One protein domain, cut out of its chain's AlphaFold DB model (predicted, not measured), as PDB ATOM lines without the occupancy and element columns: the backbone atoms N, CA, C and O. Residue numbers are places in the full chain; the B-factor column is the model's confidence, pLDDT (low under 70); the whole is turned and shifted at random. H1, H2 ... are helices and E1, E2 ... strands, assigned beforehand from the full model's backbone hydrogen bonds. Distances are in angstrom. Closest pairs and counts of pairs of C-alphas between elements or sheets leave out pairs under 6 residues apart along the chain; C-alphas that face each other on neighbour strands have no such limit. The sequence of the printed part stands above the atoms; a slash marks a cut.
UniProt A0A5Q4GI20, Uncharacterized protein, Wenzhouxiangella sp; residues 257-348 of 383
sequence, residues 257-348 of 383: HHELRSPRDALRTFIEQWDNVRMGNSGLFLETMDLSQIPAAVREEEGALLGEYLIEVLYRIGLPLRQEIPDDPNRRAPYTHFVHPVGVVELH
ATOM      1  N   HIS A 257     -37.742  41.908  48.645       89.12
ATOM      2  CA  HIS A 257     -37.495  42.168  47.225       89.12
ATOM      3  C   HIS A 257     -37.086  43.618  46.908       89.12
ATOM      4  O   HIS A 257     -36.524  43.878  45.848       89.12
ATOM      5  N   HIS A 258     -37.316  44.572  47.817       91.88
ATOM      6  CA  HIS A 258     -36.802  45.939  47.679       91.88
ATOM      7  C   HIS A 258     -35.274  46.011  47.792       91.88
ATOM      8  O   HIS A 258     -34.688  47.031  47.457       91.88
ATOM      9  N   GLU A 259     -34.623  44.947  48.263       90.75
ATOM     10  CA  GLU A 259     -33.166  44.845  48.321       90.75
ATOM     11  C   GLU A 259     -32.540  44.407  46.989       90.75
ATOM     12  O   GLU A 259     -31.316  44.375  46.877       90.75
ATOM     13  N   LEU A 260     -33.366  44.087  45.980       92.56
ATOM     14  CA  LEU A 260     -32.950  43.833  44.595       92.56
ATOM     15  C   LEU A 260     -31.879  42.733  44.469       92.56
ATOM     16  O   LEU A 260     -30.979  42.814  43.632       92.56
ATOM     17  N   ARG A 261     -31.959  41.694  45.312       89.56
ATOM     18  CA  ARG A 261     -30.923  40.652  45.412       89.56
ATOM     19  C   ARG A 261     -30.952  39.662  44.248       89.56
ATOM     20  O   ARG A 261     -29.937  39.025  43.975       89.56
ATOM     21  N   SER A 262     -32.086  39.530  43.562       92.06
ATOM     22  CA  SER A 262     -32.265  38.640  42.411       92.06
ATOM     23  C   SER A 262     -32.944  39.352  41.225       92.06
ATOM     24  O   SER A 262     -33.573  40.400  41.394       92.06
ATOM     25  N   PRO A 263     -32.869  38.798  39.995       94.38
ATOM     26  CA  PRO A 263     -33.649  39.306  38.865       94.38
ATOM     27  C   PRO A 263     -35.155  39.350  39.149       94.38
ATOM     28  O   PRO A 263     -35.841  40.267  38.693       94.38
ATOM     29  N   ARG A 264     -35.668  38.376  39.915       93.81
ATOM     30  CA  ARG A 264     -37.066  38.354  40.351       93.81
ATOM     31  C   ARG A 264     -37.377  39.540  41.248       93.81
ATOM     32  O   ARG A 264     -38.383  40.204  41.012       93.81
ATOM     33  N   ASP A 265     -36.517  39.828  42.219       93.00
ATOM     34  CA  ASP A 265     -36.683  40.970  43.117       93.00
ATOM     35  C   ASP A 265     -36.707  42.293  42.355       93.00
ATOM     36  O   ASP A 265     -37.602  43.115  42.562       93.00
ATOM     37  N   ALA A 266     -35.768  42.474  41.424       94.12
ATOM     38  CA  ALA A 266     -35.675  43.683  40.618       94.12
ATOM     39  C   ALA A 266     -36.921  43.897  39.747       94.12
ATOM     40  O   ALA A 266     -37.529  44.967  39.800       94.12
ATOM     41  N   LEU A 267     -37.354  42.877  38.997       93.38
ATOM     42  CA  LEU A 267     -38.516  43.017  38.117       93.38
ATOM     43  C   LEU A 267     -39.829  43.133  38.907       93.38
ATOM     44  O   LEU A 267     -40.705  43.911  38.533       93.38
ATOM     45  N   ARG A 268     -39.955  42.409  40.028       91.62
ATOM     46  CA  ARG A 268     -41.099  42.538  40.938       91.62
ATOM     47  C   ARG A 268     -41.189  43.952  41.500       91.62
ATOM     48  O   ARG A 268     -42.260  44.548  41.446       91.62
ATOM     49  N   THR A 269     -40.084  44.490  42.014       93.12
ATOM     50  CA  THR A 269     -40.040  45.852  42.558       93.12
ATOM     51  C   THR A 269     -40.355  46.883  41.479       93.12
ATOM     52  O   THR A 269     -41.176  47.761  41.719       93.12
ATOM     53  N   PHE A 270     -39.799  46.743  40.273       94.06
ATOM     54  CA  PHE A 270     -40.094  47.638  39.152       94.06
ATOM     55  C   PHE A 270     -41.598  47.693  38.839       94.06
ATOM     56  O   PHE A 270     -42.178  48.774  38.769       94.06
ATOM     57  N   ILE A 271     -42.253  46.532  38.718       91.38
ATOM     58  CA  ILE A 271     -43.688  46.452  38.405       91.38
ATOM     59  C   ILE A 271     -44.540  46.989  39.565       91.38
ATOM     60  O   ILE A 271     -45.444  47.789  39.344       91.38
ATOM     61  N   GLU A 272     -44.256  46.581  40.807       88.19
ATOM     62  CA  GLU A 272     -45.064  46.961  41.978       88.19
ATOM     63  C   GLU A 272     -44.934  48.445  42.356       88.19
ATOM     64  O   GLU A 272     -45.849  49.003  42.956       88.19
ATOM     65  N   GLN A 273     -43.814  49.099  42.031       91.44
ATOM     66  CA  GLN A 273     -43.607  50.514  42.355       91.44
ATOM     67  C   GLN A 273     -44.187  51.481  41.316       91.44
ATOM     68  O   GLN A 273     -44.185  52.688  41.557       91.44
ATOM     69  N   TRP A 274     -44.720  50.994  40.194       89.81
ATOM     70  CA  TRP A 274     -45.254  51.859  39.140       89.81
ATOM     71  C   TRP A 274     -46.381  52.785  39.618       89.81
ATOM     72  O   TRP A 274     -46.379  53.983  39.327       89.81
ATOM     73  N   ASP A 275     -47.301  52.274  40.435       84.12
ATOM     74  CA  ASP A 275     -48.374  53.098  40.999       84.12
ATOM     75  C   ASP A 275     -47.832  54.182  41.939       84.12
ATOM     76  O   ASP A 275     -48.345  55.303  41.962       84.12
ATOM     77  N   ASN A 276     -46.744  53.898  42.661       86.88
ATOM     78  CA  ASN A 276     -46.099  54.876  43.535       86.88
ATOM     79  C   ASN A 276     -45.463  56.015  42.731       86.88
ATOM     80  O   ASN A 276     -45.567  57.172  43.145       86.88
ATOM     81  N   VAL A 277     -44.893  55.728  41.552       86.81
ATOM     82  CA  VAL A 277     -44.371  56.758  40.634       86.81
ATOM     83  C   VAL A 277     -45.482  57.733  40.250       86.81
ATOM     84  O   VAL A 277     -45.298  58.946  40.346       86.81
ATOM     85  N   ARG A 278     -46.673  57.223  39.907       82.38
ATOM     86  CA  ARG A 278     -47.848  58.048  39.569       82.38
ATOM     87  C   ARG A 278     -48.342  58.905  40.737       82.38
ATOM     88  O   ARG A 278     -48.988  59.927  40.515       82.38
ATOM     89  N   MET A 279     -48.033  58.506  41.969       82.88
ATOM     90  CA  MET A 279     -48.315  59.260  43.195       82.88
ATOM     91  C   MET A 279     -47.167  60.199  43.609       82.88
ATOM     92  O   MET A 279     -47.231  60.811  44.674       82.88
ATOM     93  N   GLY A 280     -46.129  60.336  42.777       84.31
ATOM     94  CA  GLY A 280     -44.982  61.211  43.025       84.31
ATOM     95  C   GLY A 280     -43.892  60.596  43.905       84.31
ATOM     96  O   GLY A 280     -43.075  61.329  44.453       84.31
ATOM     97  N   ASN A 281     -43.873  59.271  44.072       88.94
ATOM     98  CA  ASN A 281     -42.838  58.552  44.810       88.94
ATOM     99  C   ASN A 281     -42.112  57.555  43.895       88.94
ATOM    100  O   ASN A 281     -42.530  56.408  43.747       88.94
ATOM    101  N   SER A 282     -41.019  58.006  43.280       90.50
ATOM    102  CA  SER A 282     -40.264  57.255  42.269       90.50
ATOM    103  C   SER A 282     -38.983  56.595  42.790       90.50
ATOM    104  O   SER A 282     -38.387  55.808  42.067       90.50
ATOM    105  N   GLY A 283     -38.552  56.867  44.028       91.75
ATOM    106  CA  GLY A 283     -37.212  56.494  44.512       91.75
ATOM    107  C   GLY A 283     -36.862  55.017  44.306       91.75
ATOM    108  O   GLY A 283     -35.944  54.698  43.557       91.75
ATOM    109  N   LEU A 284     -37.653  54.116  44.895       91.94
ATOM    110  CA  LEU A 284     -37.424  52.672  44.788       91.94
ATOM    111  C   LEU A 284     -37.628  52.140  43.359       91.94
ATOM    112  O   LEU A 284     -36.975  51.187  42.953       91.94
ATOM    113  N   PHE A 285     -38.511  52.763  42.575       94.50
ATOM    114  CA  PHE A 285     -38.695  52.415  41.167       94.50
ATOM    115  C   PHE A 285     -37.426  52.710  40.356       94.50
ATOM    116  O   PHE A 285     -36.940  51.849  39.629       94.50
ATOM    117  N   LEU A 286     -36.837  53.894  40.539       94.06
ATOM    118  CA  LEU A 286     -35.613  54.305  39.849       94.06
ATOM    119  C   LEU A 286     -34.382  53.500  40.296       94.06
ATOM    120  O   LEU A 286     -33.461  53.314  39.502       94.06
ATOM    121  N   GLU A 287     -34.362  52.989  41.530       93.56
ATOM    122  CA  GLU A 287     -33.307  52.083  42.018       93.56
ATOM    123  C   GLU A 287     -33.253  50.765  41.229       93.56
ATOM    124  O   GLU A 287     -32.184  50.176  41.085       93.56
ATOM    125  N   THR A 288     -34.369  50.331  40.633       94.62
ATOM    126  CA  THR A 288     -34.400  49.121  39.792       94.62
ATOM    127  C   THR A 288     -33.814  49.318  38.388       94.62
ATOM    128  O   THR A 288     -33.680  48.350  37.637       94.62
ATOM    129  N   MET A 289     -33.460  50.552  38.014       93.50
ATOM    130  CA  MET A 289     -33.023  50.917  36.666       93.50
ATOM    131  C   MET A 289     -31.563  51.387  36.630       93.50
ATOM    132  O   MET A 289     -31.107  52.158  37.479       93.50
ATOM    133  N   ASP A 290     -30.830  51.005  35.579       92.12
ATOM    134  CA  ASP A 290     -29.532  51.617  35.283       92.12
ATOM    135  C   ASP A 290     -29.730  52.973  34.592       92.12
ATOM    136  O   ASP A 290     -29.980  53.074  33.391       92.12
ATOM    137  N   LEU A 291     -29.597  54.037  35.382       92.56
ATOM    138  CA  LEU A 291     -29.687  55.426  34.934       92.56
ATOM    139  C   LEU A 291     -28.314  56.116  34.912       92.56
ATOM    140  O   LEU A 291     -28.230  57.347  34.977       92.56
ATOM    141  N   SER A 292     -27.223  55.343  34.846       90.88
ATOM    142  CA  SER A 292     -25.846  55.862  34.861       90.88
ATOM    143  C   SER A 292     -25.547  56.810  33.696       90.88
ATOM    144  O   SER A 292     -24.760  57.744  33.847       90.88
ATOM    145  N   GLN A 293     -26.215  56.614  32.557       91.19
ATOM    146  CA  GLN A 293     -26.085  57.461  31.368       91.19
ATOM    147  C   GLN A 293     -26.942  58.735  31.429       91.19
ATOM    148  O   GLN A 293     -26.790  59.619  30.587       91.19
ATOM    149  N   ILE A 294     -27.828  58.855  32.423       93.50
ATOM    150  CA  ILE A 294     -28.706  60.014  32.592       93.50
ATOM    151  C   ILE A 294     -28.065  61.014  33.570       93.50
ATOM    152  O   ILE A 294     -27.677  60.633  34.689       93.50
ATOM    153  N   PRO A 295     -27.950  62.307  33.200       93.75
ATOM    154  CA  PRO A 295     -27.424  63.332  34.093       93.75
ATOM    155  C   PRO A 295     -28.230  63.431  35.391       93.75
ATOM    156  O   PRO A 295     -29.457  63.444  35.372       93.75
ATOM    157  N   ALA A 296     -27.539  63.585  36.525       91.94
ATOM    158  CA  ALA A 296     -28.173  63.601  37.848       91.94
ATOM    159  C   ALA A 296     -29.282  64.660  37.997       91.94
ATOM    160  O   ALA A 296     -30.246  64.421  38.712       91.94
ATOM    161  N   ALA A 297     -29.163  65.797  37.301       92.81
ATOM    162  CA  ALA A 297     -30.127  66.896  37.369       92.81
ATOM    163  C   ALA A 297     -31.510  66.564  36.783       92.81
ATOM    164  O   ALA A 297     -32.475  67.217  37.150       92.81
ATOM    165  N   VAL A 298     -31.595  65.584  35.878       94.50
ATOM    166  CA  VAL A 298     -32.844  65.192  35.197       94.50
ATOM    167  C   VAL A 298     -33.188  63.721  35.423       94.50
ATOM    168  O   VAL A 298     -34.141  63.211  34.850       94.50
ATOM    169  N   ARG A 299     -32.406  63.015  36.249       92.44
ATOM    170  CA  ARG A 299     -32.505  61.560  36.415       92.44
ATOM    171  C   ARG A 299     -33.860  61.107  36.935       92.44
ATOM    172  O   ARG A 299     -34.314  60.040  36.547       92.44
ATOM    173  N   GLU A 300     -34.478  61.899  37.802       91.88
ATOM    174  CA  GLU A 300     -35.798  61.585  38.340       91.88
ATOM    175  C   GLU A 300     -36.880  61.668  37.254       91.88
ATOM    176  O   GLU A 300     -37.596  60.697  37.032       91.88
ATOM    177  N   GLU A 301     -36.943  62.790  36.531       91.75
ATOM    178  CA  GLU A 301     -37.947  63.036  35.486       91.75
ATOM    179  C   GLU A 301     -37.748  62.115  34.270       91.75
ATOM    180  O   GLU A 301     -38.666  61.402  33.867       91.75
ATOM    181  N   GLU A 302     -36.533  62.069  33.716       94.12
ATOM    182  CA  GLU A 302     -36.205  61.235  32.551       94.12
ATOM    183  C   GLU A 302     -36.226  59.744  32.899       94.12
ATOM    184  O   GLU A 302     -36.655  58.918  32.096       94.12
ATOM    185  N   GLY A 303     -35.790  59.376  34.108       94.12
ATOM    186  CA  GLY A 303     -35.831  57.991  34.572       94.12
ATOM    187  C   GLY A 303     -37.261  57.480  34.725       94.12
ATOM    188  O   GLY A 303     -37.553  56.370  34.283       94.12
ATOM    189  N   ALA A 304     -38.167  58.297  35.274       93.38
ATOM    190  CA  ALA A 304     -39.582  57.946  35.375       93.38
ATOM    191  C   ALA A 304     -40.209  57.745  33.987       93.38
ATOM    192  O   ALA A 304     -40.898  56.750  33.771       93.38
ATOM    193  N   LEU A 305     -39.902  58.628  33.030       93.81
ATOM    194  CA  LEU A 305     -40.370  58.511  31.648       93.81
ATOM    195  C   LEU A 305     -39.830  57.250  30.949       93.81
ATOM    196  O   LEU A 305     -40.570  56.540  30.272       93.81
ATOM    197  N   LEU A 306     -38.541  56.937  31.110       94.50
ATOM    198  CA  LEU A 306     -37.950  55.709  30.563       94.50
ATOM    199  C   LEU A 306     -38.567  54.453  31.186       94.50
ATOM    200  O   LEU A 306     -38.800  53.467  30.485       94.50
ATOM    201  N   GLY A 307     -38.847  54.496  32.487       94.25
ATOM    202  CA  GLY A 307     -39.527  53.417  33.186       94.25
ATOM    203  C   GLY A 307     -40.962  53.224  32.700       94.25
ATOM    204  O   GLY A 307     -41.378  52.087  32.507       94.25
ATOM    205  N   GLU A 308     -41.686  54.306  32.401       93.56
ATOM    206  CA  GLU A 308     -43.006  54.238  31.761       93.56
ATOM    207  C   GLU A 308     -42.932  53.525  30.403       93.56
ATOM    208  O   GLU A 308     -43.674  52.581  30.144       93.56
ATOM    209  N   TYR A 309     -41.978  53.886  29.540       93.38
ATOM    210  CA  TYR A 309     -41.818  53.178  28.267       93.38
ATOM    211  C   TYR A 309     -41.510  51.692  28.454       93.38
ATOM    212  O   TYR A 309     -42.052  50.852  27.731       93.38
ATOM    213  N   LEU A 310     -40.645  51.352  29.412       93.75
ATOM    214  CA  LEU A 310     -40.310  49.962  29.695       93.75
ATOM    215  C   LEU A 310     -41.524  49.194  30.229       93.75
ATOM    216  O   LEU A 310     -41.756  48.067  29.791       93.75
ATOM    217  N   ILE A 311     -42.324  49.785  31.121       92.56
ATOM    218  CA  ILE A 311     -43.497  49.097  31.656       92.56
ATOM    219  C   ILE A 311     -44.553  48.865  30.577       92.56
ATOM    220  O   ILE A 311     -45.096  47.766  30.495       92.56
ATOM    221  N   GLU A 312     -44.763  49.822  29.673       92.06
ATOM    222  CA  GLU A 312     -45.650  49.655  28.516       92.06
ATOM    223  C   GLU A 312     -45.171  48.538  27.574       92.06
ATOM    224  O   GLU A 312     -45.977  47.765  27.044       92.06
ATOM    225  N   VAL A 313     -43.853  48.385  27.393       92.06
ATOM    226  CA  VAL A 313     -43.290  47.236  26.665       92.06
ATOM    227  C   VAL A 313     -43.622  45.928  27.382       92.06
ATOM    228  O   VAL A 313     -44.095  45.000  26.724       92.06
ATOM    229  N   LEU A 314     -43.424  45.854  28.703       91.81
ATOM    230  CA  LEU A 314     -43.734  44.662  29.501       91.81
ATOM    231  C   LEU A 314     -45.229  44.310  29.454       91.81
ATOM    232  O   LEU A 314     -45.578  43.152  29.238       91.81
ATOM    233  N   TYR A 315     -46.121  45.297  29.567       89.62
ATOM    234  CA  TYR A 315     -47.564  45.088  29.417       89.62
ATOM    235  C   TYR A 315     -47.926  44.556  28.030       89.62
ATOM    236  O   TYR A 315     -48.780  43.678  27.906       89.62
ATOM    237  N   ARG A 316     -47.254  45.041  26.981       90.56
ATOM    238  CA  ARG A 316     -47.526  44.626  25.602       90.56
ATOM    239  C   ARG A 316     -47.038  43.216  25.278       90.56
ATOM    240  O   ARG A 316     -47.691  42.532  24.490       90.56
ATOM    241  N   ILE A 317     -45.899  42.798  25.825       88.56
ATOM    242  CA  ILE A 317     -45.398  41.423  25.651       88.56
ATOM    243  C   ILE A 317     -46.053  40.435  26.627       88.56
ATOM    244  O   ILE A 317     -45.993  39.229  26.397       88.56
ATOM    245  N   GLY A 318     -46.714  40.950  27.666       84.50
ATOM    246  CA  GLY A 318     -47.322  40.194  28.753       84.50
ATOM    247  C   GLY A 318     -46.433  40.204  29.994       84.50
ATOM    248  O   GLY A 318     -45.260  39.834  29.931       84.50
ATOM    249  N   LEU A 319     -46.999  40.606  31.138       83.81
ATOM    250  CA  LEU A 319     -46.276  40.572  32.407       83.81
ATOM    251  C   LEU A 319     -45.937  39.119  32.786       83.81
ATOM    252  O   LEU A 319     -46.837  38.270  32.780       83.81
ATOM    253  N   PRO A 320     -44.678  38.822  33.151       83.06
ATOM    254  CA  PRO A 320     -44.298  37.480  33.562       83.06
ATOM    255  C   PRO A 320     -44.926  37.104  34.904       83.06
ATOM    256  O   PRO A 320     -45.055  37.933  35.808       83.06
ATOM    257  N   LEU A 321     -45.226  35.814  35.076       89.81
ATOM    258  CA  LEU A 321     -45.358  35.260  36.421       89.81
ATOM    259  C   LEU A 321     -43.995  35.346  37.109       89.81
ATOM    260  O   LEU A 321     -42.958  35.115  36.481       89.81
ATOM    261  N   ARG A 322     -43.984  35.641  38.413       91.44
ATOM    262  CA  ARG A 322     -42.731  35.770  39.174       91.44
ATOM    263  C   ARG A 322     -41.867  34.512  39.071       91.44
ATOM    264  O   ARG A 322     -40.645  34.610  38.990       91.44
ATOM    265  N   GLN A 323     -42.514  33.352  39.004       94.81
ATOM    266  CA  GLN A 323     -41.884  32.037  38.930       94.81
ATOM    267  C   GLN A 323     -41.170  31.784  37.589       94.81
ATOM    268  O   GLN A 323     -40.321  30.906  37.516       94.81
ATOM    269  N   GLU A 324     -41.409  32.596  36.552       93.81
ATOM    270  CA  GLU A 324     -40.640  32.529  35.297       93.81
ATOM    271  C   GLU A 324     -39.310  33.291  35.340       93.81
ATOM    272  O   GLU A 324     -38.503  33.237  34.402       93.81
ATOM    273  N   ILE A 325     -39.090  34.034  36.422       94.25
ATOM    274  CA  ILE A 325     -37.904  34.844  36.643       94.25
ATOM    275  C   ILE A 325     -37.048  34.138  37.702       94.25
ATOM    276  O   ILE A 325     -37.580  33.781  38.759       94.25
ATOM    277  N   PRO A 326     -35.739  33.939  37.457       93.88
ATOM    278  CA  PRO A 326     -34.846  33.334  38.435       93.88
ATOM    279  C   PRO A 326     -34.790  34.117  39.749       93.88
ATOM    280  O   PRO A 326     -34.567  35.330  39.741       93.88
ATOM    281  N   ASP A 327     -34.907  33.394  40.860       92.94
ATOM    282  CA  ASP A 327     -34.753  33.906  42.231       92.94
ATOM    283  C   ASP A 327     -33.527  33.311  42.910       92.94
ATOM    284  O   ASP A 327     -33.586  32.702  43.970       92.94
ATOM    285  N   ASP A 328     -32.403  33.437  42.216       91.75
ATOM    286  CA  ASP A 328     -31.104  33.021  42.719       91.75
ATOM    287  C   ASP A 328     -30.342  34.269  43.200       91.75
ATOM    288  O   ASP A 328     -29.857  35.037  42.358       91.75
ATOM    289  N   PRO A 329     -30.214  34.495  44.524       86.88
ATOM    290  CA  PRO A 329     -29.479  35.637  45.072       86.88
ATOM    291  C   PRO A 329     -27.963  35.546  44.828       86.88
ATOM    292  O   PRO A 329     -27.237  36.536  44.949       86.88
ATOM    293  N   ASN A 330     -27.453  34.363  44.475       88.25
ATOM    294  CA  ASN A 330     -26.042  34.137  44.179       88.25
ATOM    295  C   ASN A 330     -25.725  34.290  42.687       88.25
ATOM    296  O   ASN A 330     -24.554  34.218  42.289       88.25
ATOM    297  N   ARG A 331     -26.737  34.553  41.851       87.75
ATOM    298  CA  ARG A 331     -26.569  34.719  40.411       87.75
ATOM    299  C   ARG A 331     -25.647  35.901  40.106       87.75
ATOM    300  O   ARG A 331     -25.858  37.027  40.546       87.75
ATOM    301  N   ARG A 332     -24.621  35.648  39.290       83.94
ATOM    302  CA  ARG A 332     -23.706  36.688  38.774       83.94
ATOM    303  C   ARG A 332     -23.937  37.026  37.307       83.94
ATOM    304  O   ARG A 332     -23.615  38.128  36.876       83.94
ATOM    305  N   ALA A 333     -24.463  36.077  36.537       87.06
ATOM    306  CA  ALA A 333     -24.732  36.278  35.122       87.06
ATOM    307  C   ALA A 333     -26.011  37.108  34.915       87.06
ATOM    308  O   ALA A 333     -26.977  36.911  35.661       87.06
ATOM    309  N   PRO A 334     -26.068  37.954  33.873       89.69
ATOM    310  CA  PRO A 334     -27.297  38.644  33.501       89.69
ATOM    311  C   PRO A 334     -28.467  37.676  33.274       89.69
ATOM    312  O   PRO A 334     -28.281  36.496  32.944       89.69
ATOM    313  N   TYR A 335     -29.686  38.164  33.475       92.62
ATOM    314  CA  TYR A 335     -30.908  37.481  33.068       92.62
ATOM    315  C   TYR A 335     -31.583  38.277  31.957       92.62
ATOM    316  O   TYR A 335     -32.097  39.372  32.176       92.62
ATOM    317  N   THR A 336     -31.593  37.706  30.759       93.94
ATOM    318  CA  THR A 336     -32.289  38.276  29.611       93.94
ATOM    319  C   THR A 336     -33.762  37.877  29.666       93.94
ATOM    320  O   THR A 336     -34.099  36.702  29.508       93.94
ATOM    321  N   HIS A 337     -34.646  38.847  29.887       90.69
ATOM    322  CA  HIS A 337     -36.088  38.616  29.944       90.69
ATOM    323  C   HIS A 337     -36.715  38.584  28.545       90.69
ATOM    324  O   HIS A 337     -37.520  37.704  28.242       90.69
ATOM    325  N   PHE A 338     -36.324  39.525  27.679       91.69
ATOM    326  CA  PHE A 338     -36.913  39.696  26.353       91.69
ATOM    327  C   PHE A 338     -35.872  40.154  25.330       91.69
ATOM    328  O   PHE A 338     -35.049  41.015  25.628       91.69
ATOM    329  N   VAL A 339     -35.935  39.607  24.112       93.00
ATOM    330  CA  VAL A 339     -35.040  39.950  22.995       93.00
ATOM    331  C   VAL A 339     -35.869  40.331  21.774       93.00
ATOM    332  O   VAL A 339     -36.734  39.575  21.336       93.00
ATOM    333  N   HIS A 340     -35.555  41.476  21.176       91.69
ATOM    334  CA  HIS A 340     -36.112  41.954  19.916       91.69
ATOM    335  C   HIS A 340     -34.982  42.502  19.023       91.69
ATOM    336  O   HIS A 340     -33.994  43.019  19.543       91.69
ATOM    337  N   PRO A 341     -35.098  42.482  17.681       93.31
ATOM    338  CA  PRO A 341     -34.061  43.035  16.799       93.31
ATOM    339  C   PRO A 341     -33.668  44.499  17.059       93.31
ATOM    340  O   PRO A 341     -32.621  44.935  16.594       93.31
ATOM    341  N   VAL A 342     -34.504  45.261  17.772       89.94
ATOM    342  CA  VAL A 342     -34.262  46.679  18.101       89.94
ATOM    343  C   VAL A 342     -33.877  46.923  19.563       89.94
ATOM    344  O   VAL A 342     -33.644  48.070  19.928       89.94
ATOM    345  N   GLY A 343     -33.841  45.890  20.410       89.81
ATOM    346  CA  GLY A 343     -33.566  46.065  21.834       89.81
ATOM    347  C   GLY A 343     -33.746  44.803  22.673       89.81
ATOM    348  O   GLY A 343     -34.334  43.815  22.237       89.81
ATOM    349  N   VAL A 344     -33.236  44.856  23.898       93.38
ATOM    350  CA  VAL A 344     -33.261  43.763  24.872       93.38
ATOM    351  C   VAL A 344     -33.739  44.298  26.220       93.38
ATOM    352  O   VAL A 344     -33.436  45.438  26.569       93.38
ATOM    353  N   VAL A 345     -34.481  43.484  26.967       92.38
ATOM    354  CA  VAL A 345     -34.749  43.710  28.392       92.38
ATOM    355  C   VAL A 345     -33.886  42.726  29.164       92.38
ATOM    356  O   VAL A 345     -34.111  41.514  29.101       92.38
ATOM    357  N   GLU A 346     -32.882  43.243  29.862       93.62
ATOM    358  CA  GLU A 346     -31.901  42.452  30.597       93.62
ATOM    359  C   GLU A 346     -31.744  42.981  32.025       93.62
ATOM    360  O   GLU A 346     -31.721  44.188  32.259       93.62
ATOM    361  N   LEU A 347     -31.678  42.059  32.984       92.12
ATOM    362  CA  LEU A 347     -31.501  42.342  34.403       92.12
ATOM    363  C   LEU A 347     -30.079  41.963  34.817       92.12
ATOM    364  O   LEU A 347     -29.641  40.824  34.623       92.12
ATOM    365  N   HIS A 348     -29.374  42.925  35.409       87.88
ATOM    366  CA  HIS A 348     -27.995  42.794  35.868       87.88
ATOM    367  C   HIS A 348     -27.908  43.122  37.353       87.88
ATOM    368  O   HIS A 348     -28.602  44.014  37.834       87.88
TER     369      HIS A 348
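Overview. This is residues 257 to 348 of the 383 residues of an uncharacterized protein of Wenzhouxiangella sp (UniProt A0A5Q4GI20). A long helix, H4, runs at about a right angle to H1, with the short helices H2 and H3 near H1's last residues and H4's first half; a two-stranded hairpin, E1 and E2, packs with its open end on the first residues of H1. A long unnamed stretch, residues 318 to 334, runs along the outside from H4 to the hairpin. The printed part has 92 residues, in the order H1 H2 H3 H4 E1 E2, with an antiparallel sheet E1 - E2; its class is mixed, helices and strands. It is compact, with a radius of gyration of the C-alphas of 13.0 A and spans of 33 by 31 by 24 A.

Along the chain. Find C-alpha 263 at (-33.649, 39.306, 38.865); from there H1 runs to residue 272, 14.1 A. Next come H2, residues 274 to 278, and H3, residues 283 to 287. H4 spans residues 299 to 317, 26.2 A, beginning at C-alpha 299 (-32.505, 61.560, 36.415). E1, residues 335 to 340, is 14.8 A long; E2, residues 343 to 347, is 13.3 A long and ends at C-alpha 347 (-31.501, 42.342, 34.403).

Arrangement. Look at Phe 270 and Phe 285: H1 and H3 only just touch, with 3 pairs of C-alphas within 8 A, these the closest at 5.4 A. H4 touches H3 with residues 300 to 307 alone, closest at the C-alphas of Leu 286 and Gly 303, 6.4 A. H1 and H4 are close but not clearly touching, about perpendicular at 80 degrees; their closest C-alphas, Ile 271 and Ile 311, are 7.3 A apart. In H1, H2, H3 and H4 every O i to N i+4 pair is within hydrogen-bond range. In the hairpin E1 and E2, N 335 and O 347 are 2.9 A apart, within hydrogen-bond range. The closest C-alphas of H1 and E2, Pro 263 and Leu 347, are 5.8 A apart.

Size, cuts and confidence. The C-alphas farthest apart, Ala 297 and Gln 323, are 36.8 A apart. The printed part has no cut; H3 to H4 and H4 to E1 are long links. No printed residue is under 70 in pLDDT.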